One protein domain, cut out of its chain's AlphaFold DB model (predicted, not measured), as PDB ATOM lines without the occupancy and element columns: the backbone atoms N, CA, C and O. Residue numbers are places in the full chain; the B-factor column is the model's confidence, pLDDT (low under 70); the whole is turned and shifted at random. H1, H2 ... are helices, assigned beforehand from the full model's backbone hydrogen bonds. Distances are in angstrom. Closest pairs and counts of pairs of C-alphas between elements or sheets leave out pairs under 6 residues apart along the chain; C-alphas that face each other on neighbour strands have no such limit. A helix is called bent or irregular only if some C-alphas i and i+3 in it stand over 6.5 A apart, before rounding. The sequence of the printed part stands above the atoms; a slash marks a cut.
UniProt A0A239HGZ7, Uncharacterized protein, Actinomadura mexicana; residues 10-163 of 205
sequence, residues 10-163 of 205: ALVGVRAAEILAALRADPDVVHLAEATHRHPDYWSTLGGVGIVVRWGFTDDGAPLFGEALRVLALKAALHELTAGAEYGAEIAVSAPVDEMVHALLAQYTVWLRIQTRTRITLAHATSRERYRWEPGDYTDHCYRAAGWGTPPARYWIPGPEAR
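This is residues 10 to 163 of the 205 residues of an uncharacterized protein of Actinomadura mexicana (UniProt A0A239HGZ7). One long helix, H3, runs through the core of a compact, rounded body, and shorter helices surround it: H1 and H5 cross it on opposite sides, H2 runs back beside its first part, and H4 and H7 touch its later part. H6 sits at one corner, at the ends of H1 and H2, while H8 lies far from the core and touches no helix. The printed part has 154 residues with eight named helices, H1 to H8 in order, and no named strand; the class is all helix, and the helix packing is mostly crossed. The radius of gyration of the C-alphas is 14.4 A, and the spans are 39 by 34 by 29 A.

H1, residues 10 to 25, begins at C-alpha 10 at (119.307, 118.474, 156.769) and is 23.0 A long from first to last C-alpha. H2 is residues 27 to 38, 16.9 A. H3, residues 57 to 81, is 34.3 A long and begins at C-alpha 57 at (106.469, 146.378, 145.168); it has a kink of 26 degrees near residue 64 and is irregular, with C-alphas 59 and 62 7.2 A apart. H4 is residues 86 to 89, H5 residues 95 to 105, 15.2 A, and H6 residues 108 to 118, 15.2 A. H7 is residues 138 to 145, and H8, residues 159 to 163, ends at C-alpha 163 at (115.211, 146.992, 164.591).

H3 is the hub, touching five helices. H1 touches it at a steep tilt of 55 degrees, opposite ways; their closest C-alphas, Ala 16 and Ala 73, are 4.8 A apart. H5 touches residues 64 to 72 of H3, about perpendicular at 78 degrees, with the C-alphas of Ala 68 and Val 101 closest at 5.0 A. H2 and H3 form a helical hairpin at a shallow tilt of 31 degrees, closest at the C-alphas of His 37 and Gly 61, 7.2 A. H4 touches H3 at Lys 75 and Ala 89, the closest C-alphas, 4.7 A. H7 touches residues 10 to 14 of H1, closest at the C-alphas of Gly 13 and Ala 145, 4.6 A. H6 only just touches H2, with 3 pairs of C-alphas within 8 A; Asp 28 and Val 110 are closest at 6.6 A. H8 is close to but not clearly touching H5, the C-alphas of Ala 95 and Ala 162 being closest at 7.0 A. In H1, H2, H5, H6, H7 and H8 every O i to N i+4 pair is within hydrogen-bond range, in H3 19 of 21, and H4 is too short for such a pair.

The C-alphas farthest apart, Arg 54 and Ala 83, are 41.0 A apart. The printed part has no cut. The links H2 to H3, H6 to H7 and H7 to H8 are long. The mean pLDDT of the printed part is 90.9; residues 39 to 45 and 47 are under 70.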
ATOM      1  N   ALA A  10     119.250 119.257 158.001       98.12
ATOM      2  CA  ALA A  10     119.307 118.474 156.769       98.12
ATOM      3  C   ALA A  10     117.963 117.814 156.421       98.12
ATOM      4  O   ALA A  10     117.522 117.888 155.277       98.12
ATOM      5  N   LEU A  11     117.293 117.213 157.410       98.00
ATOM      6  CA  LEU A  11     115.998 116.560 157.205       98.00
ATOM      7  C   LEU A  11     114.909 117.586 156.891       98.00
ATOM      8  O   LEU A  11     114.126 117.392 155.964       98.00
ATOM      9  N   VAL A  12     114.905 118.702 157.627       98.12
ATOM     10  CA  VAL A  12     113.965 119.805 157.389       98.12
ATOM     11  C   VAL A  12     114.170 120.399 156.001       98.12
ATOM     12  O   VAL A  12     113.198 120.592 155.280       98.12
ATOM     13  N   GLY A  13     115.417 120.657 155.607       98.38
ATOM     14  CA  GLY A  13     115.747 121.250 154.316       98.38
ATOM     15  C   GLY A  13     115.292 120.387 153.139       98.38
ATOM     16  O   GLY A  13     114.609 120.889 152.247       98.38
ATOM     17  N   VAL A  14     115.599 119.084 153.163       98.56
ATOM     18  CA  VAL A  14     115.146 118.138 152.126       98.56
ATOM     19  C   VAL A  14     113.624 118.146 152.025       98.56
ATOM     20  O   VAL A  14     113.074 118.354 150.942       98.56
ATOM     21  N   ARG A  15     112.930 118.007 153.161       98.44
ATOM     22  CA  ARG A  15     111.469 117.962 153.162       98.44
ATOM     23  C   ARG A  15     110.842 119.284 152.714       98.44
ATOM     24  O   ARG A  15     109.865 119.289 151.968       98.44
ATOM     25  N   ALA A  16     111.416 120.415 153.112       98.62
ATOM     26  CA  ALA A  16     110.956 121.731 152.690       98.62
ATOM     27  C   ALA A  16     111.132 121.948 151.179       98.62
ATOM     28  O   ALA A  16     110.272 122.562 150.550       98.62
ATOM     29  N   ALA A  17     112.197 121.423 150.567       98.75
ATOM     30  CA  ALA A  17     112.373 121.480 149.117       98.75
ATOM     31  C   ALA A  17     111.274 120.697 148.371       98.75
ATOM     32  O   ALA A  17     110.723 121.206 147.393       98.75
ATOM     33  N   GLU A  18     110.905 119.509 148.861       98.69
ATOM     34  CA  GLU A  18     109.792 118.714 148.318       98.69
ATOM     35  C   GLU A  18     108.450 119.441 148.452       98.69
ATOM     36  O   GLU A  18     107.689 119.536 147.487       98.69
ATOM     37  N   ILE A  19     108.173 119.996 149.637       98.56
ATOM     38  CA  ILE A  19     106.959 120.776 149.901       98.56
ATOM     39  C   ILE A  19     106.895 121.986 148.971       98.56
ATOM     40  O   ILE A  19     105.871 122.215 148.332       98.56
ATOM     41  N   LEU A  20     107.986 122.742 148.835       98.50
ATOM     42  CA  LEU A  20     108.026 123.903 147.952       98.50
ATOM     43  C   LEU A  20     107.771 123.516 146.490       98.50
ATOM     44  O   LEU A  20     107.080 124.249 145.782       98.50
ATOM     45  N   ALA A  21     108.309 122.383 146.034       98.19
ATOM     46  CA  ALA A  21     108.046 121.873 144.693       98.19
ATOM     47  C   ALA A  21     106.560 121.531 144.501       98.19
ATOM     48  O   ALA A  21     105.971 121.938 143.499       98.19
ATOM     49  N   ALA A  22     105.935 120.867 145.480       97.81
ATOM     50  CA  ALA A  22     104.506 120.561 145.451       97.81
ATOM     51  C   ALA A  22     103.640 121.832 145.443       97.81
ATOM     52  O   ALA A  22     102.717 121.936 144.640       97.81
ATOM     53  N   LEU A  23     103.970 122.824 146.279       97.00
ATOM     54  CA  LEU A  23     103.268 124.109 146.310       97.00
ATOM     55  C   LEU A  23     103.384 124.841 144.967       97.00
ATOM     56  O   LEU A  23     102.386 125.316 144.443       97.00
ATOM     57  N   ARG A  24     104.579 124.899 144.371       95.88
ATOM     58  CA  ARG A  24     104.793 125.564 143.072       95.88
ATOM     59  C   ARG A  24     104.090 124.874 141.905       95.88
ATOM     60  O   ARG A  24     103.809 125.533 140.911       95.88
ATOM     61  N   ALA A  25     103.839 123.573 142.011       96.25
ATOM     62  CA  ALA A  25     103.087 122.822 141.014       96.25
ATOM     63  C   ALA A  25     101.564 123.013 141.141       96.25
ATOM     64  O   ALA A  25     100.831 122.658 140.218       96.25
ATOM     65  N   ASP A  26     101.070 123.557 142.260       96.69
ATOM     66  CA  ASP A  26      99.641 123.767 142.463       96.69
ATOM     67  C   ASP A  26      99.147 125.006 141.678       96.69
ATOM     68  O   ASP A  26      99.709 126.100 141.811       96.69
ATOM     69  N   PRO A  27      98.080 124.875 140.864       95.00
ATOM     70  CA  PRO A  27      97.597 125.964 140.017       95.00
ATOM     71  C   PRO A  27      97.129 127.193 140.806       95.00
ATOM     72  O   PRO A  27      97.283 128.310 140.311       95.00
ATOM     73  N   ASP A  28      96.598 127.022 142.022       95.19
ATOM     74  CA  ASP A  28      96.163 128.150 142.854       95.19
ATOM     75  C   ASP A  28      97.372 128.993 143.320       95.19
ATOM     76  O   ASP A  28      97.244 130.208 143.459       95.19
ATOM     77  N   VAL A  29      98.562 128.396 143.500       92.62
ATOM     78  CA  VAL A  29      99.791 129.143 143.844       92.62
ATOM     79  C   VAL A  29     100.283 129.973 142.660       92.62
ATOM     80  O   VAL A  29     100.697 131.118 142.846       92.62
ATOM     81  N   VAL A  30     100.197 129.432 141.441       88.19
ATOM     82  CA  VAL A  30     100.527 130.175 140.212       88.19
ATOM     83  C   VAL A  30      99.602 131.383 140.056       88.19
ATOM     84  O   VAL A  30     100.073 132.505 139.883       88.19
ATOM     85  N   HIS A  31      98.293 131.175 140.217       88.38
ATOM     86  CA  HIS A  31      97.305 132.255 140.133       88.38
ATOM     87  C   HIS A  31      97.515 133.305 141.225       88.38
ATOM     88  O   HIS A  31      97.345 134.500 140.979       88.38
ATOM     89  N   LEU A  32      97.898 132.872 142.428       88.00
ATOM     90  CA  LEU A  32      98.187 133.776 143.527       88.00
ATOM     91  C   LEU A  32      99.395 134.671 143.215       88.00
ATOM     92  O   LEU A  32      99.300 135.881 143.400       88.00
ATOM     93  N   ALA A  33     100.481 134.115 142.671       85.38
ATOM     94  CA  ALA A  33     101.651 134.896 142.262       85.38
ATOM     95  C   ALA A  33     101.295 135.966 141.208       85.38
ATOM     96  O   ALA A  33     101.724 137.118 141.306       85.38
ATOM     97  N   GLU A  34     100.457 135.613 140.231       83.44
ATOM     98  CA  GLU A  34      99.958 136.553 139.217       83.44
ATOM     99  C   GLU A  34      99.033 137.630 139.806       83.44
ATOM    100  O   GLU A  34      99.059 138.786 139.376       83.44
ATOM    101  N   ALA A  35      98.186 137.270 140.773       78.12
ATOM    102  CA  ALA A  35      97.287 138.206 141.445       78.12
ATOM    103  C   ALA A  35      98.061 139.211 142.309       78.12
ATOM    104  O   ALA A  35      97.759 140.404 142.270       78.12
ATOM    105  N   THR A  36      99.094 138.751 143.024       71.00
ATOM    106  CA  THR A  36     100.015 139.610 143.776       71.00
ATOM    107  C   THR A  36     100.626 140.669 142.858       71.00
ATOM    108  O   THR A  36     100.617 141.841 143.211       71.00
ATOM    109  N   HIS A  37     101.044 140.312 141.638       70.19
ATOM    110  CA  HIS A  37     101.605 141.278 140.684       70.19
ATOM    111  C   HIS A  37     100.589 142.313 140.163       70.19
ATOM    112  O   HIS A  37     100.946 143.466 139.932       70.19
ATOM    113  N   ARG A  38      99.319 141.926 139.986       71.94
ATOM    114  CA  ARG A  38      98.274 142.796 139.411       71.94
ATOM    115  C   ARG A  38      97.675 143.808 140.387       71.94
ATOM    116  O   ARG A  38      97.034 144.756 139.943       71.94
ATOM    117  N   HIS A  39      97.856 143.609 141.689       61.72
ATOM    118  CA  HIS A  39      97.140 144.363 142.719       61.72
ATOM    119  C   HIS A  39      98.070 144.922 143.807       61.72
ATOM    120  O   HIS A  39      97.822 144.654 144.978       61.72
ATOM    121  N   PRO A  40      99.120 145.694 143.464       64.25
ATOM    122  CA  PRO A  40     100.190 146.090 144.391       64.25
ATOM    123  C   PRO A  40      99.713 146.839 145.646       64.25
ATOM    124  O   PRO A  40     100.339 146.726 146.698       64.25
ATOM    125  N   ASP A  41      98.584 147.542 145.565       62.19
ATOM    126  CA  ASP A  41      98.085 148.429 146.623       62.19
ATOM    127  C   ASP A  41      97.534 147.699 147.863       62.19
ATOM    128  O   ASP A  41      97.287 148.328 148.890       62.19
ATOM    129  N   TYR A  42      97.336 146.377 147.795       62.25
ATOM    130  CA  TYR A  42      96.623 145.611 148.829       62.25
ATOM    131  C   TYR A  42      97.510 144.692 149.686       62.25
ATOM    132  O   TYR A  42      96.986 143.997 150.555       62.25
ATOM    133  N   TRP A  43      98.830 144.659 149.461       60.25
ATOM    134  CA  TRP A  43      99.697 143.596 150.012       60.25
ATOM    135  C   TRP A  43     100.731 144.042 151.045       60.25
ATOM    136  O   TRP A  43     101.389 143.183 151.626       60.25
ATOM    137  N   SER A  44     100.915 145.343 151.272       62.78
ATOM    138  CA  SER A  44     101.995 145.837 152.136       62.78
ATOM    139  C   SER A  44     101.485 146.636 153.322       62.78
ATOM    140  O   SER A  44     100.733 147.596 153.169       62.78
ATOM    141  N   THR A  45     102.005 146.308 154.495       67.56
ATOM    142  CA  THR A  45     102.087 147.214 155.635       67.56
ATOM    143  C   THR A  45     103.486 147.847 155.670       67.56
ATOM    144  O   THR A  45     104.405 147.463 154.951       67.56
ATOM    145  N   LEU A  46     103.680 148.876 156.491       70.12
ATOM    146  CA  LEU A  46     104.993 149.524 156.637       70.12
ATOM    147  C   LEU A  46     105.807 148.910 157.793       70.12
ATOM    148  O   LEU A  46     106.751 149.531 158.280       70.12
ATOM    149  N   GLY A  47     105.428 147.706 158.249       67.94
ATOM    150  CA  GLY A  47     105.981 147.035 159.429       67.94
ATOM    151  C   GLY A  47     107.234 146.185 159.186       67.94
ATOM    152  O   GLY A  47     108.031 146.022 160.104       67.94
ATOM    153  N   GLY A  48     107.444 145.680 157.972       79.12
ATOM    154  CA  GLY A  48     108.531 144.767 157.604       79.12
ATOM    155  C   GLY A  48     109.086 145.029 156.199       79.12
ATOM    156  O   GLY A  48     110.290 145.202 156.047       79.12
ATOM    157  N   VAL A  49     108.269 145.169 155.157       86.12
ATOM    158  CA  VAL A  49     108.766 145.508 153.807       86.12
ATOM    159  C   VAL A  49     109.286 146.947 153.728       86.12
ATOM    160  O   VAL A  49     110.223 147.234 152.985       86.12
ATOM    161  N   GLY A  50     108.785 147.836 154.595       87.56
ATOM    162  CA  GLY A  50     109.237 149.228 154.714       87.56
ATOM    163  C   GLY A  50     110.710 149.403 155.122       87.56
ATOM    164  O   GLY A  50     111.258 150.493 154.963       87.56
ATOM    165  N   ILE A  51     111.374 148.351 155.620       92.38
ATOM    166  CA  ILE A  51     112.811 148.376 155.951       92.38
ATOM    167  C   ILE A  51     113.718 147.809 154.848       92.38
ATOM    168  O   ILE A  51     114.947 147.766 155.006       92.38
ATOM    169  N   VAL A  52     113.146 147.400 153.714       94.69
ATOM    170  CA  VAL A  52     113.912 147.076 152.508       94.69
ATOM    171  C   VAL A  52     114.390 148.382 151.865       94.69
ATOM    172  O   VAL A  52     113.631 149.328 151.656       94.69
ATOM    173  N   VAL A  53     115.690 148.469 151.571       94.44
ATOM    174  CA  VAL A  53     116.292 149.695 151.022       94.44
ATOM    175  C   VAL A  53     115.718 149.981 149.641       94.44
ATOM    176  O   VAL A  53     115.893 149.167 148.731       94.44
ATOM    177  N   ARG A  54     115.125 151.172 149.476       92.44
ATOM    178  CA  ARG A  54     114.429 151.569 148.241       92.44
ATOM    179  C   ARG A  54     113.388 150.513 147.853       92.44
ATOM    180  O   ARG A  54     113.403 150.025 146.731       92.44
ATOM    181  N   TRP A  55     112.578 150.108 148.833       89.75
ATOM    182  CA  TRP A  55     111.454 149.201 148.639       89.75
ATOM    183  C   TRP A  55     110.551 149.690 147.503       89.75
ATOM    184  O   TRP A  55     110.147 150.855 147.492       89.75
ATOM    185  N   GLY A  56     110.216 148.783 146.591       88.00
ATOM    186  CA  GLY A  56     109.215 149.002 145.559       88.00
ATOM    187  C   GLY A  56     108.534 147.686 145.217       88.00
ATOM    188  O   GLY A  56     109.196 146.731 144.822       88.00
ATOM    189  N   PHE A  57     107.208 147.630 145.348       85.00
ATOM    190  CA  PHE A  57     106.469 146.378 145.168       85.00
ATOM    191  C   PHE A  57     106.667 145.763 143.772       85.00
ATOM    192  O   PHE A  57     106.771 144.545 143.653       85.00
ATOM    193  N   THR A  58     106.775 146.590 142.727       85.31
ATOM    194  CA  THR A  58     107.037 146.143 141.349       85.31
ATOM    195  C   THR A  58     108.293 145.280 141.241       85.31
ATOM    196  O   THR A  58     108.252 144.230 140.604       85.31
ATOM    197  N   ASP A  59     109.378 145.694 141.895       89.31
ATOM    198  CA  ASP A  59     110.680 145.031 141.785       89.31
ATOM    199  C   ASP A  59     110.873 143.960 142.865       89.31
ATOM    200  O   ASP A  59     111.533 142.945 142.645       89.31
ATOM    201  N   ASP A  60     110.292 144.174 144.045       91.62
ATOM    202  CA  ASP A  60     110.558 143.359 145.224       91.62
ATOM    203  C   ASP A  60     109.454 142.339 145.551       91.62
ATOM    204  O   ASP A  60     109.703 141.390 146.299       91.62
ATOM    205  N   GLY A  61     108.252 142.493 144.989       89.44
ATOM    206  CA  GLY A  61     107.097 141.647 145.296       89.44
ATOM    207  C   GLY A  61     107.311 140.185 144.909       89.44
ATOM    208  O   GLY A  61     107.158 139.297 145.746       89.44
ATOM    209  N   ALA A  62     107.722 139.918 143.665       91.19
ATOM    210  CA  ALA A  62     107.948 138.552 143.188       91.19
ATOM    211  C   ALA A  62     109.121 137.839 143.904       91.19
ATOM    212  O   ALA A  62     108.949 136.688 144.320       91.19
ATOM    213  N   PRO A  63     110.287 138.480 144.130       94.31
ATOM    214  CA  PRO A  63     111.334 137.898 144.965       94.31
ATOM    215  C   PRO A  63     110.869 137.580 146.393       94.31
ATOM    216  O   PRO A  63     111.096 136.464 146.864       94.31
ATOM    217  N   LEU A  64     110.175 138.508 147.067       93.81
ATOM    218  CA  LEU A  64     109.668 138.269 148.423       93.81
ATOM    219  C   LEU A  64     108.620 137.163 148.471       93.81
ATOM    220  O   LEU A  64     108.651 136.357 149.397       93.81
ATOM    221  N   PHE A  65     107.734 137.080 147.478       94.31
ATOM    222  CA  PHE A  65     106.786 135.975 147.342       94.31
ATOM    223  C   PHE A  65     107.522 134.628 147.341       94.31
ATOM    224  O   PHE A  65     107.162 133.697 148.063       94.31
ATOM    225  N   GLY A  66     108.613 134.538 146.573       96.44
ATOM    226  CA  GLY A  66     109.469 133.356 146.530       96.44
ATOM    227  C   GLY A  66     110.139 133.029 147.869       96.44
ATOM    228  O   GLY A  66     110.263 131.851 148.211       96.44
ATOM    229  N   GLU A  67     110.585 134.029 148.631       98.00
ATOM    230  CA  GLU A  67     111.144 133.822 149.978       98.00
ATOM    231  C   GLU A  67     110.068 133.411 150.996       98.00
ATOM    232  O   GLU A  67     110.299 132.508 151.798       98.00
ATOM    233  N   ALA A  68     108.869 133.990 150.926       96.50
ATOM    234  CA  ALA A  68     107.756 133.632 151.801       96.50
ATOM    235  C   ALA A  68     107.285 132.189 151.572       96.50
ATOM    236  O   ALA A  68     107.075 131.456 152.536       96.50
ATOM    237  N   LEU A  69     107.210 131.728 150.316       97.88
ATOM    238  CA  LEU A  69     106.923 130.319 150.020       97.88
ATOM    239  C   LEU A  69     107.987 129.368 150.584       97.88
ATOM    240  O   LEU A  69     107.646 128.295 151.080       97.88
ATOM    241  N   ARG A  70     109.270 129.745 150.528       98.56
ATOM    242  CA  ARG A  70     110.356 128.960 151.140       98.56
ATOM    243  C   ARG A  70     110.180 128.859 152.654       98.56
ATOM    244  O   ARG A  70     110.318 127.771 153.206       98.56
ATOM    245  N   VAL A  71     109.836 129.963 153.319       97.75
ATOM    246  CA  VAL A  71     109.552 129.968 154.761       97.75
ATOM    247  C   VAL A  71     108.339 129.106 155.090       97.75
ATOM    248  O   VAL A  71     108.434 128.264 155.977       97.75
ATOM    249  N   LEU A  72     107.231 129.248 154.359       97.75
ATOM    250  CA  LEU A  72     106.046 128.404 154.539       97.75
ATOM    251  C   LEU A  72     106.383 126.917 154.379       97.75
ATOM    252  O   LEU A  72     105.935 126.100 155.181       97.75
ATOM    253  N   ALA A  73     107.227 126.568 153.406       98.38
ATOM    254  CA  ALA A  73     107.688 125.199 153.214       98.38
ATOM    255  C   ALA A  73     108.560 124.690 154.377       98.38
ATOM    256  O   ALA A  73     108.392 123.550 154.806       98.38
ATOM    257  N   LEU A  74     109.449 125.526 154.927       98.00
ATOM    258  CA  LEU A  74     110.237 125.194 156.123       98.00
ATOM    259  C   LEU A  74     109.344 124.976 157.353       98.00
ATOM    260  O   LEU A  74     109.512 123.981 158.060       98.00
ATOM    261  N   LYS A  75     108.381 125.876 157.595       96.94
ATOM    262  CA  LYS A  75     107.432 125.761 158.715       96.94
ATOM    263  C   LYS A  75     106.563 124.506 158.578       96.94
ATOM    264  O   LYS A  75     106.392 123.776 159.551       96.94
ATOM    265  N   ALA A  76     106.086 124.204 157.370       97.25
ATOM    266  CA  ALA A  76     105.325 122.989 157.085       97.25
ATOM    267  C   ALA A  76     106.157 121.710 157.288       97.25
ATOM    268  O   ALA A  76     105.690 120.775 157.935       97.25
ATOM    269  N   ALA A  77     107.409 121.683 156.817       97.38
ATOM    270  CA  ALA A  77     108.315 120.554 157.034       97.38
ATOM    271  C   ALA A  77     108.554 120.298 158.527       97.38
ATOM    272  O   ALA A  77     108.503 119.158 158.980       97.38
ATOM    273  N   LEU A  78     108.777 121.356 159.309       95.69
ATOM    274  CA  LEU A  78     108.924 121.248 160.759       95.69
ATOM    275  C   LEU A  78     107.655 120.754 161.430       95.69
ATOM    276  O   LEU A  78     107.735 119.863 162.269       95.69
ATOM    277  N   HIS A  79     106.501 121.295 161.051       95.25
ATOM    278  CA  HIS A  79     105.214 120.831 161.549       95.25
ATOM    279  C   HIS A  79     105.019 119.328 161.283       95.25
ATOM    280  O   HIS A  79     104.659 118.596 162.200       95.25
ATOM    281  N   GLU A  80     105.321 118.835 160.079       95.25
ATOM    282  CA  GLU A  80     105.255 117.399 159.762       95.25
ATOM    283  C   GLU A  80     106.254 116.568 160.588       95.25
ATOM    284  O   GLU A  80     105.871 115.592 161.234       95.25
ATOM    285  N   LEU A  81     107.529 116.970 160.616       94.94
ATOM    286  CA  LEU A  81     108.610 116.226 161.278       94.94
ATOM    287  C   LEU A  81     108.518 116.243 162.810       94.94
ATOM    288  O   LEU A  81     109.127 115.407 163.471       94.94
ATOM    289  N   THR A  82     107.749 117.172 163.375       92.62
ATOM    290  CA  THR A  82     107.484 117.273 164.817       92.62
ATOM    291  C   THR A  82     106.098 116.739 165.191       92.62
ATOM    292  O   THR A  82     105.589 117.047 166.266       92.62
ATOM    293  N   ALA A  83     105.476 115.939 164.312       89.62
ATOM    294  CA  ALA A  83     104.163 115.324 164.525       89.62
ATOM    295  C   ALA A  83     103.049 116.337 164.865       89.62
ATOM    296  O   ALA A  83     102.163 116.066 165.674       89.62
ATOM    297  N   GLY A  84     103.091 117.510 164.233       86.38
ATOM    298  CA  GLY A  84     102.097 118.571 164.379       86.38
ATOM    299  C   GLY A  84     102.391 119.584 165.487       86.38
ATOM    300  O   GLY A  84     101.510 120.358 165.860       86.38
ATOM    301  N   ALA A  85     103.606 119.608 166.042       84.75
ATOM    302  CA  ALA A  85     103.954 120.572 167.078       84.75
ATOM    303  C   ALA A  85     104.114 121.989 166.493       84.75
ATOM    304  O   ALA A  85     105.201 122.402 166.087       84.75
ATOM    305  N   GLU A  86     103.041 122.785 166.529       79.44
ATOM    306  CA  GLU A  86     103.047 124.185 166.069       79.44
ATOM    307  C   GLU A  86     104.161 125.030 166.704       79.44
ATOM    308  O   GLU A  86     104.712 125.922 166.064       79.44
ATOM    309  N   TYR A  87     104.516 124.751 167.964       76.75
ATOM    310  CA  TYR A  87     105.587 125.473 168.655       76.75
ATOM    311  C   TYR A  87     106.947 125.278 167.975       76.75
ATOM    312  O   TYR A  87     107.734 126.216 167.910       76.75
ATOM    313  N   GLY A  88     107.209 124.080 167.447       76.31
ATOM    314  CA  GLY A  88     108.456 123.772 166.753       76.31
ATOM    315  C   GLY A  88     108.536 124.363 165.347       76.31
ATOM    316  O   GLY A  88     109.640 124.571 164.851       76.31
ATOM    317  N   ALA A  89     107.394 124.672 164.728       85.81
ATOM    318  CA  ALA A  89     107.326 125.233 163.381       85.81
ATOM    319  C   ALA A  89     107.582 126.751 163.329       85.81
ATOM    320  O   ALA A  89     107.952 127.269 162.276       85.81
ATOM    321  N   GLU A  90     107.435 127.472 164.444       89.25
ATOM    322  CA  GLU A  90     107.686 128.919 164.511       89.25
ATOM    323  C   GLU A  90     109.174 129.248 164.669       89.25
ATOM    324  O   GLU A  90     109.667 129.638 165.729       89.25
ATOM    325  N   ILE A  91     109.899 129.066 163.569       92.50
ATOM    326  CA  ILE A  91     111.307 129.436 163.430       92.50
ATOM    327  C   ILE A  91     111.491 130.946 163.264       92.50
ATOM    328  O   ILE A  91     110.587 131.663 162.840       92.50
ATOM    329  N   ALA A  92     112.695 131.438 163.565       93.62
ATOM    330  CA  ALA A  92     113.035 132.840 163.358       93.62
ATOM    331  C   ALA A  92     113.043 133.183 161.859       93.62
ATOM    332  O   ALA A  92     113.686 132.499 161.062       93.62
ATOM    333  N   VAL A  93     112.362 134.264 161.482       94.75
ATOM    334  CA  VAL A  93     112.270 134.756 160.099       94.75
ATOM    335  C   VAL A  93     112.575 136.253 160.088       94.75
ATOM    336  O   VAL A  93     112.327 136.962 161.069       94.75
ATOM    337  N   SER A  94     113.168 136.739 158.997       95.38
ATOM    338  CA  SER A  94     113.395 138.173 158.822       95.38
ATOM    339  C   SER A  94     112.078 138.916 158.579       95.38
ATOM    340  O   SER A  94     111.209 138.419 157.866       95.38
ATOM    341  N   ALA A  95     111.949 140.126 159.130       92.75
ATOM    342  CA  ALA A  95     110.700 140.892 159.109       92.75
ATOM    343  C   ALA A  95     110.083 141.101 157.705       92.75
ATOM    344  O   ALA A  95     108.879 140.895 157.581       92.75
ATOM    345  N   PRO A  96     110.837 141.437 156.633       94.06
ATOM    346  CA  PRO A  96     110.243 141.593 155.301       94.06
ATOM    347  C   PRO A  96     109.657 140.290 154.745       94.06
ATOM    348  O   PRO A  96     108.645 140.306 154.048       94.06
ATOM    349  N   VAL A  97     110.305 139.159 155.037       95.38
ATOM    350  CA  VAL A  97     109.867 137.842 154.559       95.38
ATOM    351  C   VAL A  97     108.641 137.378 155.339       95.38
ATOM    352  O   VAL A  97     107.694 136.885 154.735       95.38
ATOM    353  N   ASP A  98     108.635 137.568 156.659       93.00
ATOM    354  CA  ASP A  98     107.506 137.203 157.521       93.00
ATOM    355  C   ASP A  98     106.255 138.042 157.216       93.00
ATOM    356  O   ASP A  98     105.152 137.512 157.136       93.00
ATOM    357  N   GLU A  99     106.423 139.328 156.903       90.88
ATOM    358  CA  GLU A  99     105.299 140.144 156.446       90.88
ATOM    359  C   GLU A  99     104.700 139.621 155.131       90.88
ATOM    360  O   GLU A  99     103.480 139.547 154.985       90.88
ATOM    361  N   MET A 100     105.536 139.199 154.177       92.31
ATOM    362  CA  MET A 100     105.024 138.561 152.965       92.31
ATOM    363  C   MET A 100     104.335 137.222 153.285       92.31
ATOM    364  O   MET A 100     103.328 136.899 152.661       92.31
ATOM    365  N   VAL A 101     104.794 136.463 154.290       93.69
ATOM    366  CA  VAL A 101     104.079 135.267 154.781       93.69
ATOM    367  C   VAL A 101     102.670 135.624 155.267       93.69
ATOM    368  O   VAL A 101     101.722 134.930 154.894       93.69
ATOM    369  N   HIS A 102     102.495 136.716 156.020       91.19
ATOM    370  CA  HIS A 102     101.164 137.188 156.441       91.19
ATOM    371  C   HIS A 102     100.286 137.533 155.248       91.19
ATOM    372  O   HIS A 102      99.139 137.088 155.172       91.19
ATOM    373  N   ALA A 103     100.836 138.298 154.304       89.50
ATOM    374  CA  ALA A 103     100.121 138.734 153.113       89.50
ATOM    375  C   ALA A 103      99.652 137.535 152.271       89.50
ATOM    376  O   ALA A 103      98.515 137.514 151.795       89.50
ATOM    377  N   LEU A 104     100.486 136.496 152.150       91.69
ATOM    378  CA  LEU A 104     100.086 135.237 151.533       91.69
ATOM    379  C   LEU A 104      98.968 134.568 152.326       91.69
ATOM    380  O   LEU A 104      97.917 134.289 151.754       91.69
ATOM    381  N   LEU A 105      99.160 134.314 153.621       92.25
ATOM    382  CA  LEU A 105      98.209 133.557 154.442       92.25
ATOM    383  C   LEU A 105      96.850 134.251 154.616       92.25
ATOM    384  O   LEU A 105      95.851 133.567 154.843       92.25
ATOM    385  N   ALA A 106      96.775 135.570 154.416       90.12
ATOM    386  CA  ALA A 106      95.515 136.310 154.347       90.12
ATOM    387  C   ALA A 106      94.572 135.791 153.241       90.12
ATOM    388  O   ALA A 106      93.353 135.931 153.344       90.12
ATOM    389  N   GLN A 107      95.101 135.114 152.215       90.75
ATOM    390  CA  GLN A 107      94.334 134.460 151.148       90.75
ATOM    391  C   GLN A 107      93.772 133.104 151.605       90.75
ATOM    392  O   GLN A 107      93.966 132.067 150.965       90.75
ATOM    393  N   TYR A 108      93.075 133.104 152.741       91.94
ATOM    394  CA  TYR A 108      92.669 131.908 153.481       91.94
ATOM    395  C   TYR A 108      91.996 130.842 152.605       91.94
ATOM    396  O   TYR A 108      92.398 129.679 152.617       91.94
ATOM    397  N   THR A 109      90.994 131.221 151.808       94.69
ATOM    398  CA  THR A 109      90.236 130.263 150.987       94.69
ATOM    399  C   THR A 109      91.104 129.607 149.911       94.69
ATOM    400  O   THR A 109      90.883 128.445 149.578       94.69
ATOM    401  N   VAL A 110      92.098 130.325 149.377       94.12
ATOM    402  CA  VAL A 110      93.063 129.784 148.408       94.12
ATOM    403  C   VAL A 110      93.933 128.733 149.094       94.12
ATOM    404  O   VAL A 110      93.999 127.589 148.642       94.12
ATOM    405  N   TRP A 111      94.510 129.076 150.248       95.50
ATOM    406  CA  TRP A 111      95.351 128.151 151.006       95.50
ATOM    407  C   TRP A 111      94.593 126.941 151.534       95.50
ATOM    408  O   TRP A 111      95.137 125.844 151.512       95.50
ATOM    409  N   LEU A 112      93.332 127.081 151.947       96.06
ATOM    410  CA  LEU A 112      92.517 125.943 152.369       96.06
ATOM    411  C   LEU A 112      92.369 124.903 151.247       96.06
ATOM    412  O   LEU A 112      92.484 123.702 151.500       96.06
ATOM    413  N   ARG A 113      92.165 125.341 149.997       96.75
ATOM    414  CA  ARG A 113      92.089 124.427 148.845       96.75
ATOM    415  C   ARG A 113      93.428 123.751 148.567       96.75
ATOM    416  O   ARG A 113      93.457 122.534 148.386       96.75
ATOM    417  N   ILE A 114      94.519 124.517 148.579       96.69
ATOM    418  CA  ILE A 114      95.878 123.996 148.366       96.69
ATOM    419  C   ILE A 114      96.222 122.948 149.427       96.69
ATOM    420  O   ILE A 114      96.609 121.834 149.083       96.69
ATOM    421  N   GLN A 115      96.030 123.261 150.712       96.75
ATOM    422  CA  GLN A 115      96.305 122.340 151.822       96.75
ATOM    423  C   GLN A 115      95.434 121.080 151.734       96.75
ATOM    424  O   GLN A 115      95.922 119.978 151.957       96.75
ATOM    425  N   THR A 116      94.168 121.207 151.317       96.62
ATOM    426  CA  THR A 116      93.275 120.053 151.101       96.62
ATOM    427  C   THR A 116      93.792 119.122 149.999       96.62
ATOM    428  O   THR A 116      93.789 117.903 150.170       96.62
ATOM    429  N   ARG A 117      94.246 119.677 148.866       96.75
ATOM    430  CA  ARG A 117      94.767 118.890 147.732       96.75
ATOM    431  C   ARG A 117      96.123 118.260 148.030       96.75
ATOM    432  O   ARG A 117      96.342 117.095 147.713       96.75
ATOM    433  N   THR A 118      97.025 119.034 148.622       96.31
ATOM    434  CA  THR A 118      98.418 118.632 148.861       96.31
ATOM    435  C   THR A 118      98.602 117.851 150.160       96.31
ATOM    436  O   THR A 118      99.591 117.137 150.300       96.31
ATOM    437  N   ARG A 119      97.647 117.955 151.095       96.56
ATOM    438  CA  ARG A 119      97.726 117.452 152.479       96.56
ATOM    439  C   ARG A 119      98.886 118.039 153.287       96.56
ATOM    440  O   ARG A 119      99.319 117.434 154.262       96.56
ATOM    441  N   ILE A 120      99.376 119.207 152.885       96.81
ATOM    442  CA  ILE A 120     100.438 119.938 153.575       96.81
ATOM    443  C   ILE A 120      99.775 120.946 154.507       96.81
ATOM    444  O   ILE A 120      98.944 121.726 154.052       96.81
ATOM    445  N   THR A 121     100.150 120.960 155.785       95.69
ATOM    446  CA  THR A 121      99.682 121.978 156.737       95.69
ATOM    447  C   THR A 121     100.660 123.145 156.778       95.69
ATOM    448  O   THR A 121     101.828 122.978 157.125       95.69
ATOM    449  N   LEU A 122     100.175 124.346 156.471       93.62
ATOM    450  CA  LEU A 122     100.937 125.588 156.565       93.62
ATOM    451  C   LEU A 122     100.798 126.169 157.974       93.62
ATOM    452  O   LEU A 122      99.950 127.021 158.234       93.62
ATOM    453  N   ALA A 123     101.615 125.663 158.898       90.12
ATOM    454  CA  ALA A 123     101.625 126.125 160.279       90.12
ATOM    455  C   ALA A 123     102.131 127.571 160.374       90.12
ATOM    456  O   ALA A 123     103.227 127.889 159.903       90.12
ATOM    457  N   HIS A 124     101.333 128.431 161.011       90.62
ATOM    458  CA  HIS A 124     101.725 129.793 161.331       90.62
ATOM    459  C   HIS A 124     100.996 130.333 162.572       90.62
ATOM    460  O   HIS A 124      99.785 130.167 162.703       90.62
ATOM    461  N   ALA A 125     101.717 130.999 163.475       85.31
ATOM    462  CA  ALA A 125     101.196 131.566 164.712       85.31
ATOM    463  C   ALA A 125     101.879 132.897 165.078       85.31
ATOM    464  O   ALA A 125     102.922 132.927 165.739       85.31
ATOM    465  N   THR A 126     101.205 134.010 164.776       80.12
ATOM    466  CA  THR A 126     101.691 135.379 165.031       80.12
ATOM    467  C   THR A 126     102.029 135.678 166.488       80.12
ATOM    468  O   THR A 126     102.943 136.441 166.790       80.12
ATOM    469  N   SER A 127     101.369 135.011 167.436       74.75
ATOM    470  CA  SER A 127     101.675 135.151 168.868       74.75
ATOM    471  C   SER A 127     103.119 134.764 169.233       74.75
ATOM    472  O   SER A 127     103.628 135.162 170.290       74.75
ATOM    473  N   ARG A 128     103.800 134.006 168.365       72.88
ATOM    474  CA  ARG A 128     105.145 133.463 168.589       72.88
ATOM    475  C   ARG A 128     106.219 134.104 167.720       72.88
ATOM    476  O   ARG A 128     107.393 133.814 167.932       72.88
ATOM    477  N   GLU A 129     105.852 135.026 166.837       75.94
ATOM    478  CA  GLU A 129     106.803 135.712 165.970       75.94
ATOM    479  C   GLU A 129     107.833 136.505 166.763       75.94
ATOM    480  O   GLU A 129     107.543 137.219 167.735       75.94
ATOM    481  N   ARG A 130     109.083 136.373 166.332       70.69
ATOM    482  CA  ARG A 130     110.210 137.134 166.848       70.69
ATOM    483  C   ARG A 130     111.088 137.488 165.651       70.69
ATOM    484  O   ARG A 130     111.764 136.612 165.123       70.69
ATOM    485  N   TYR A 131     111.117 138.765 165.258       80.19
ATOM    486  CA  TYR A 131     112.032 139.298 164.233       80.19
ATOM    487  C   TYR A 131     113.482 139.297 164.741       80.19
ATOM    488  O   TYR A 131     114.051 140.331 165.092       80.19
ATOM    489  N   ARG A 132     114.036 138.098 164.904       88.94
ATOM    490  CA  ARG A 132     115.332 137.826 165.536       88.94
ATOM    491  C   ARG A 132     116.220 136.935 164.679       88.94
ATOM    492  O   ARG A 132     117.199 136.430 165.198       88.94
ATOM    493  N   TRP A 133     115.844 136.713 163.422       94.50
ATOM    494  CA  TRP A 133     116.652 135.916 162.513       94.50
ATOM    495  C   TRP A 133     118.051 136.520 162.371       94.50
ATOM    496  O   TRP A 133     118.178 137.723 162.139       94.50
ATOM    497  N   GLU A 134     119.063 135.668 162.459       96.06
ATOM    498  CA  GLU A 134     120.463 135.959 162.181       96.06
ATOM    499  C   GLU A 134     121.044 134.962 161.159       96.06
ATOM    500  O   GLU A 134     120.623 133.799 161.093       96.06
ATOM    501  N   PRO A 135     122.061 135.360 160.374       96.44
ATOM    502  CA  PRO A 135     122.883 134.405 159.641       96.44
ATOM    503  C   PRO A 135     123.500 133.371 160.596       96.44
ATOM    504  O   PRO A 135     124.066 133.733 161.625       96.44
ATOM    505  N   GLY A 136     123.436 132.088 160.240       95.62
ATOM    506  CA  GLY A 136     123.869 130.986 161.101       95.62
ATOM    507  C   GLY A 136     122.813 130.481 162.089       95.62
ATOM    508  O   GLY A 136     123.074 129.508 162.789       95.62
ATOM    509  N   ASP A 137     121.618 131.076 162.139       94.50
ATOM    510  CA  ASP A 137     120.518 130.505 162.915       94.50
ATOM    511  C   ASP A 137     120.003 129.193 162.306       94.50
ATOM    512  O   ASP A 137     120.245 128.851 161.145       94.50
ATOM    513  N   TYR A 138     119.194 128.475 163.087       95.38
ATOM    514  CA  TYR A 138     118.540 127.240 162.661       95.38
ATOM    515  C   TYR A 138     117.803 127.379 161.313       95.38
ATOM    516  O   TYR A 138     117.965 126.536 160.432       95.38
ATOM    517  N   THR A 139     117.071 128.480 161.097       96.06
ATOM    518  CA  THR A 139     116.401 128.767 159.815       96.06
ATOM    519  C   THR A 139     117.383 128.857 158.647       96.06
ATOM    520  O   THR A 139     117.106 128.309 157.584       96.06
ATOM    521  N   ASP A 140     118.531 129.522 158.827       97.62
ATOM    522  CA  ASP A 140     119.564 129.654 157.789       97.62
ATOM    523  C   ASP A 140     120.196 128.291 157.464       97.62
ATOM    524  O   ASP A 140     120.392 127.955 156.294       97.62
ATOM    525  N   HIS A 141     120.423 127.447 158.475       98.12
ATOM    526  CA  HIS A 141     120.886 126.075 158.263       98.12
ATOM    527  C   HIS A 141     119.884 125.225 157.473       98.12
ATOM    528  O   HIS A 141     120.283 124.558 156.518       98.12
ATOM    529  N   CYS A 142     118.594 125.269 157.821       98.31
ATOM    530  CA  CYS A 142     117.553 124.542 157.090       98.31
ATOM    531  C   CYS A 142     117.400 125.065 155.652       98.31
ATOM    532  O   CYS A 142     117.291 124.272 154.717       98.31
ATOM    533  N   TYR A 143     117.451 126.388 155.461       98.56
ATOM    534  CA  TYR A 143     117.379 127.037 154.148       98.56
ATOM    535  C   TYR A 143     118.504 126.562 153.222       98.56
ATOM    536  O   TYR A 143     118.263 126.168 152.080       98.56
ATOM    537  N   ARG A 144     119.748 126.550 153.719       98.44
ATOM    538  CA  ARG A 144     120.908 126.066 152.955       98.44
ATOM    539  C   ARG A 144     120.816 124.571 152.677       98.44
ATOM    540  O   ARG A 144     121.112 124.143 151.565       98.44
ATOM    541  N   ALA A 145     120.381 123.788 153.664       98.44
ATOM    542  CA  ALA A 145     120.191 122.349 153.519       98.44
ATOM    543  C   ALA A 145     119.127 121.979 152.474       98.44
ATOM    544  O   ALA A 145     119.232 120.928 151.850       98.44
ATOM    545  N   ALA A 146     118.146 122.853 152.233       98.50
ATOM    546  CA  ALA A 146     117.173 122.706 151.151       98.50
ATOM    547  C   ALA A 146     117.769 122.939 149.744       98.50
ATOM    548  O   ALA A 146     117.062 122.826 148.744       98.50
ATOM    549  N   GLY A 147     119.055 123.294 149.645       98.38
ATOM    550  CA  GLY A 147     119.735 123.558 148.377       98.38
ATOM    551  C   GLY A 147     119.424 124.933 147.779       98.38
ATOM    552  O   GLY A 147     119.732 125.177 146.616       98.38
ATOM    553  N   TRP A 148     118.829 125.850 148.548       98.31
ATOM    554  CA  TRP A 148     118.453 127.188 148.066       98.31
ATOM    555  C   TRP A 148     119.599 128.210 148.109       98.31
ATOM    556  O   TRP A 148     119.416 129.354 147.700       98.31
ATOM    557  N   GLY A 149     120.780 127.802 148.580       97.50
ATOM    558  CA  GLY A 149     121.945 128.673 148.722       97.50
ATOM    559  C   GLY A 149     121.846 129.577 149.950       97.50
ATOM    560  O   GLY A 149     121.309 129.181 150.982       97.50
ATOM    561  N   THR A 150     122.408 130.780 149.855       97.12
ATOM    562  CA  THR A 150     122.369 131.772 150.937       97.12
ATOM    563  C   THR A 150     121.107 132.630 150.826       97.12
ATOM    564  O   THR A 150     120.827 133.125 149.730       97.12
ATOM    565  N   PRO A 151     120.377 132.867 151.934       97.44
ATOM    566  CA  PRO A 151     119.239 133.776 151.930       97.44
ATOM    567  C   PRO A 151     119.616 135.170 151.382       97.44
ATOM    568  O   PRO A 151     120.631 135.735 151.803       97.44
ATOM    569  N   PRO A 152     118.842 135.757 150.446       97.56
ATOM    570  CA  PRO A 152     119.184 137.050 149.855       97.56
ATOM    571  C   PRO A 152     119.236 138.177 150.895       97.56
ATOM    572  O   PRO A 152     118.208 138.575 151.443       97.56
ATOM    573  N   ALA A 153     120.419 138.765 151.112       96.62
ATOM    574  CA  ALA A 153     120.661 139.784 152.147       96.62
ATOM    575  C   ALA A 153     119.788 141.050 152.026       96.62
ATOM    576  O   ALA A 153     119.640 141.809 152.983       96.62
ATOM    577  N   ARG A 154     119.200 141.298 150.847       96.56
ATOM    578  CA  ARG A 154     118.235 142.387 150.637       96.56
ATOM    579  C   ARG A 154     116.964 142.202 151.476       96.56
ATOM    580  O   ARG A 154     116.450 143.191 151.994       96.56
ATOM    581  N   TYR A 155     116.487 140.964 151.594       96.56
ATOM    582  CA  TYR A 155     115.212 140.612 152.232       96.56
ATOM    583  C   TYR A 155     115.403 139.912 153.577       96.56
ATOM    584  O   TYR A 155     114.600 140.085 154.487       96.56
ATOM    585  N   TRP A 156     116.500 139.169 153.718       97.44
ATOM    586  CA  TRP A 156     116.905 138.522 154.957       97.44
ATOM    587  C   TRP A 156     117.791 139.466 155.767       97.44
ATOM    588  O   TRP A 156     119.019 139.393 155.755       97.44
ATOM    589  N   ILE A 157     117.132 140.417 156.425       96.75
ATOM    590  CA  ILE A 157     117.739 141.437 157.276       96.75
ATOM    591  C   ILE A 157     117.883 140.878 158.706       96.75
ATOM    592  O   ILE A 157     116.867 140.457 159.272       96.75
ATOM    593  N   PRO A 158     119.091 140.905 159.302       96.50
ATOM    594  CA  PRO A 158     119.319 140.473 160.682       96.50
ATOM    595  C   PRO A 158     118.495 141.255 161.712       96.50
ATOM    596  O   PRO A 158     118.170 142.424 161.487       96.50
ATOM    597  N   GLY A 159     118.197 140.660 162.865       93.50
ATOM    598  CA  GLY A 159     117.312 141.225 163.890       93.50
ATOM    599  C   GLY A 159     117.707 142.627 164.390       93.50
ATOM    600  O   GLY A 159     116.866 143.536 164.370       93.50
ATOM    601  N   PRO A 160     118.962 142.864 164.828       94.94
ATOM    602  CA  PRO A 160     119.442 144.182 165.233       94.94
ATOM    603  C   PRO A 160     119.344 145.222 164.118       94.94
ATOM    604  O   PRO A 160     118.944 146.358 164.369       94.94
ATOM    605  N   GLU A 161     119.661 144.837 162.880       96.12
ATOM    606  CA  GLU A 161     119.586 145.741 161.733       96.12
ATOM    607  C   GLU A 161     118.134 146.054 161.361       96.12
ATOM    608  O   GLU A 161     117.801 147.210 161.099       96.12
ATOM    609  N   ALA A 162     117.245 145.060 161.404       93.94
ATOM    610  CA  ALA A 162     115.815 145.251 161.204       93.94
ATOM    611  C   ALA A 162     115.255 146.236 162.236       93.94
ATOM    612  O   ALA A 162     114.606 147.211 161.862       93.94
ATOM    613  N   ARG A 163     115.595 146.062 163.520       92.62
ATOM    614  CA  ARG A 163     115.211 146.992 164.591       92.62
ATOM    615  C   ARG A 163     115.730 148.404 164.339       92.62
ATOM    616  O   ARG A 163     114.945 149.344 164.374       92.62
TER     617      ARG A 163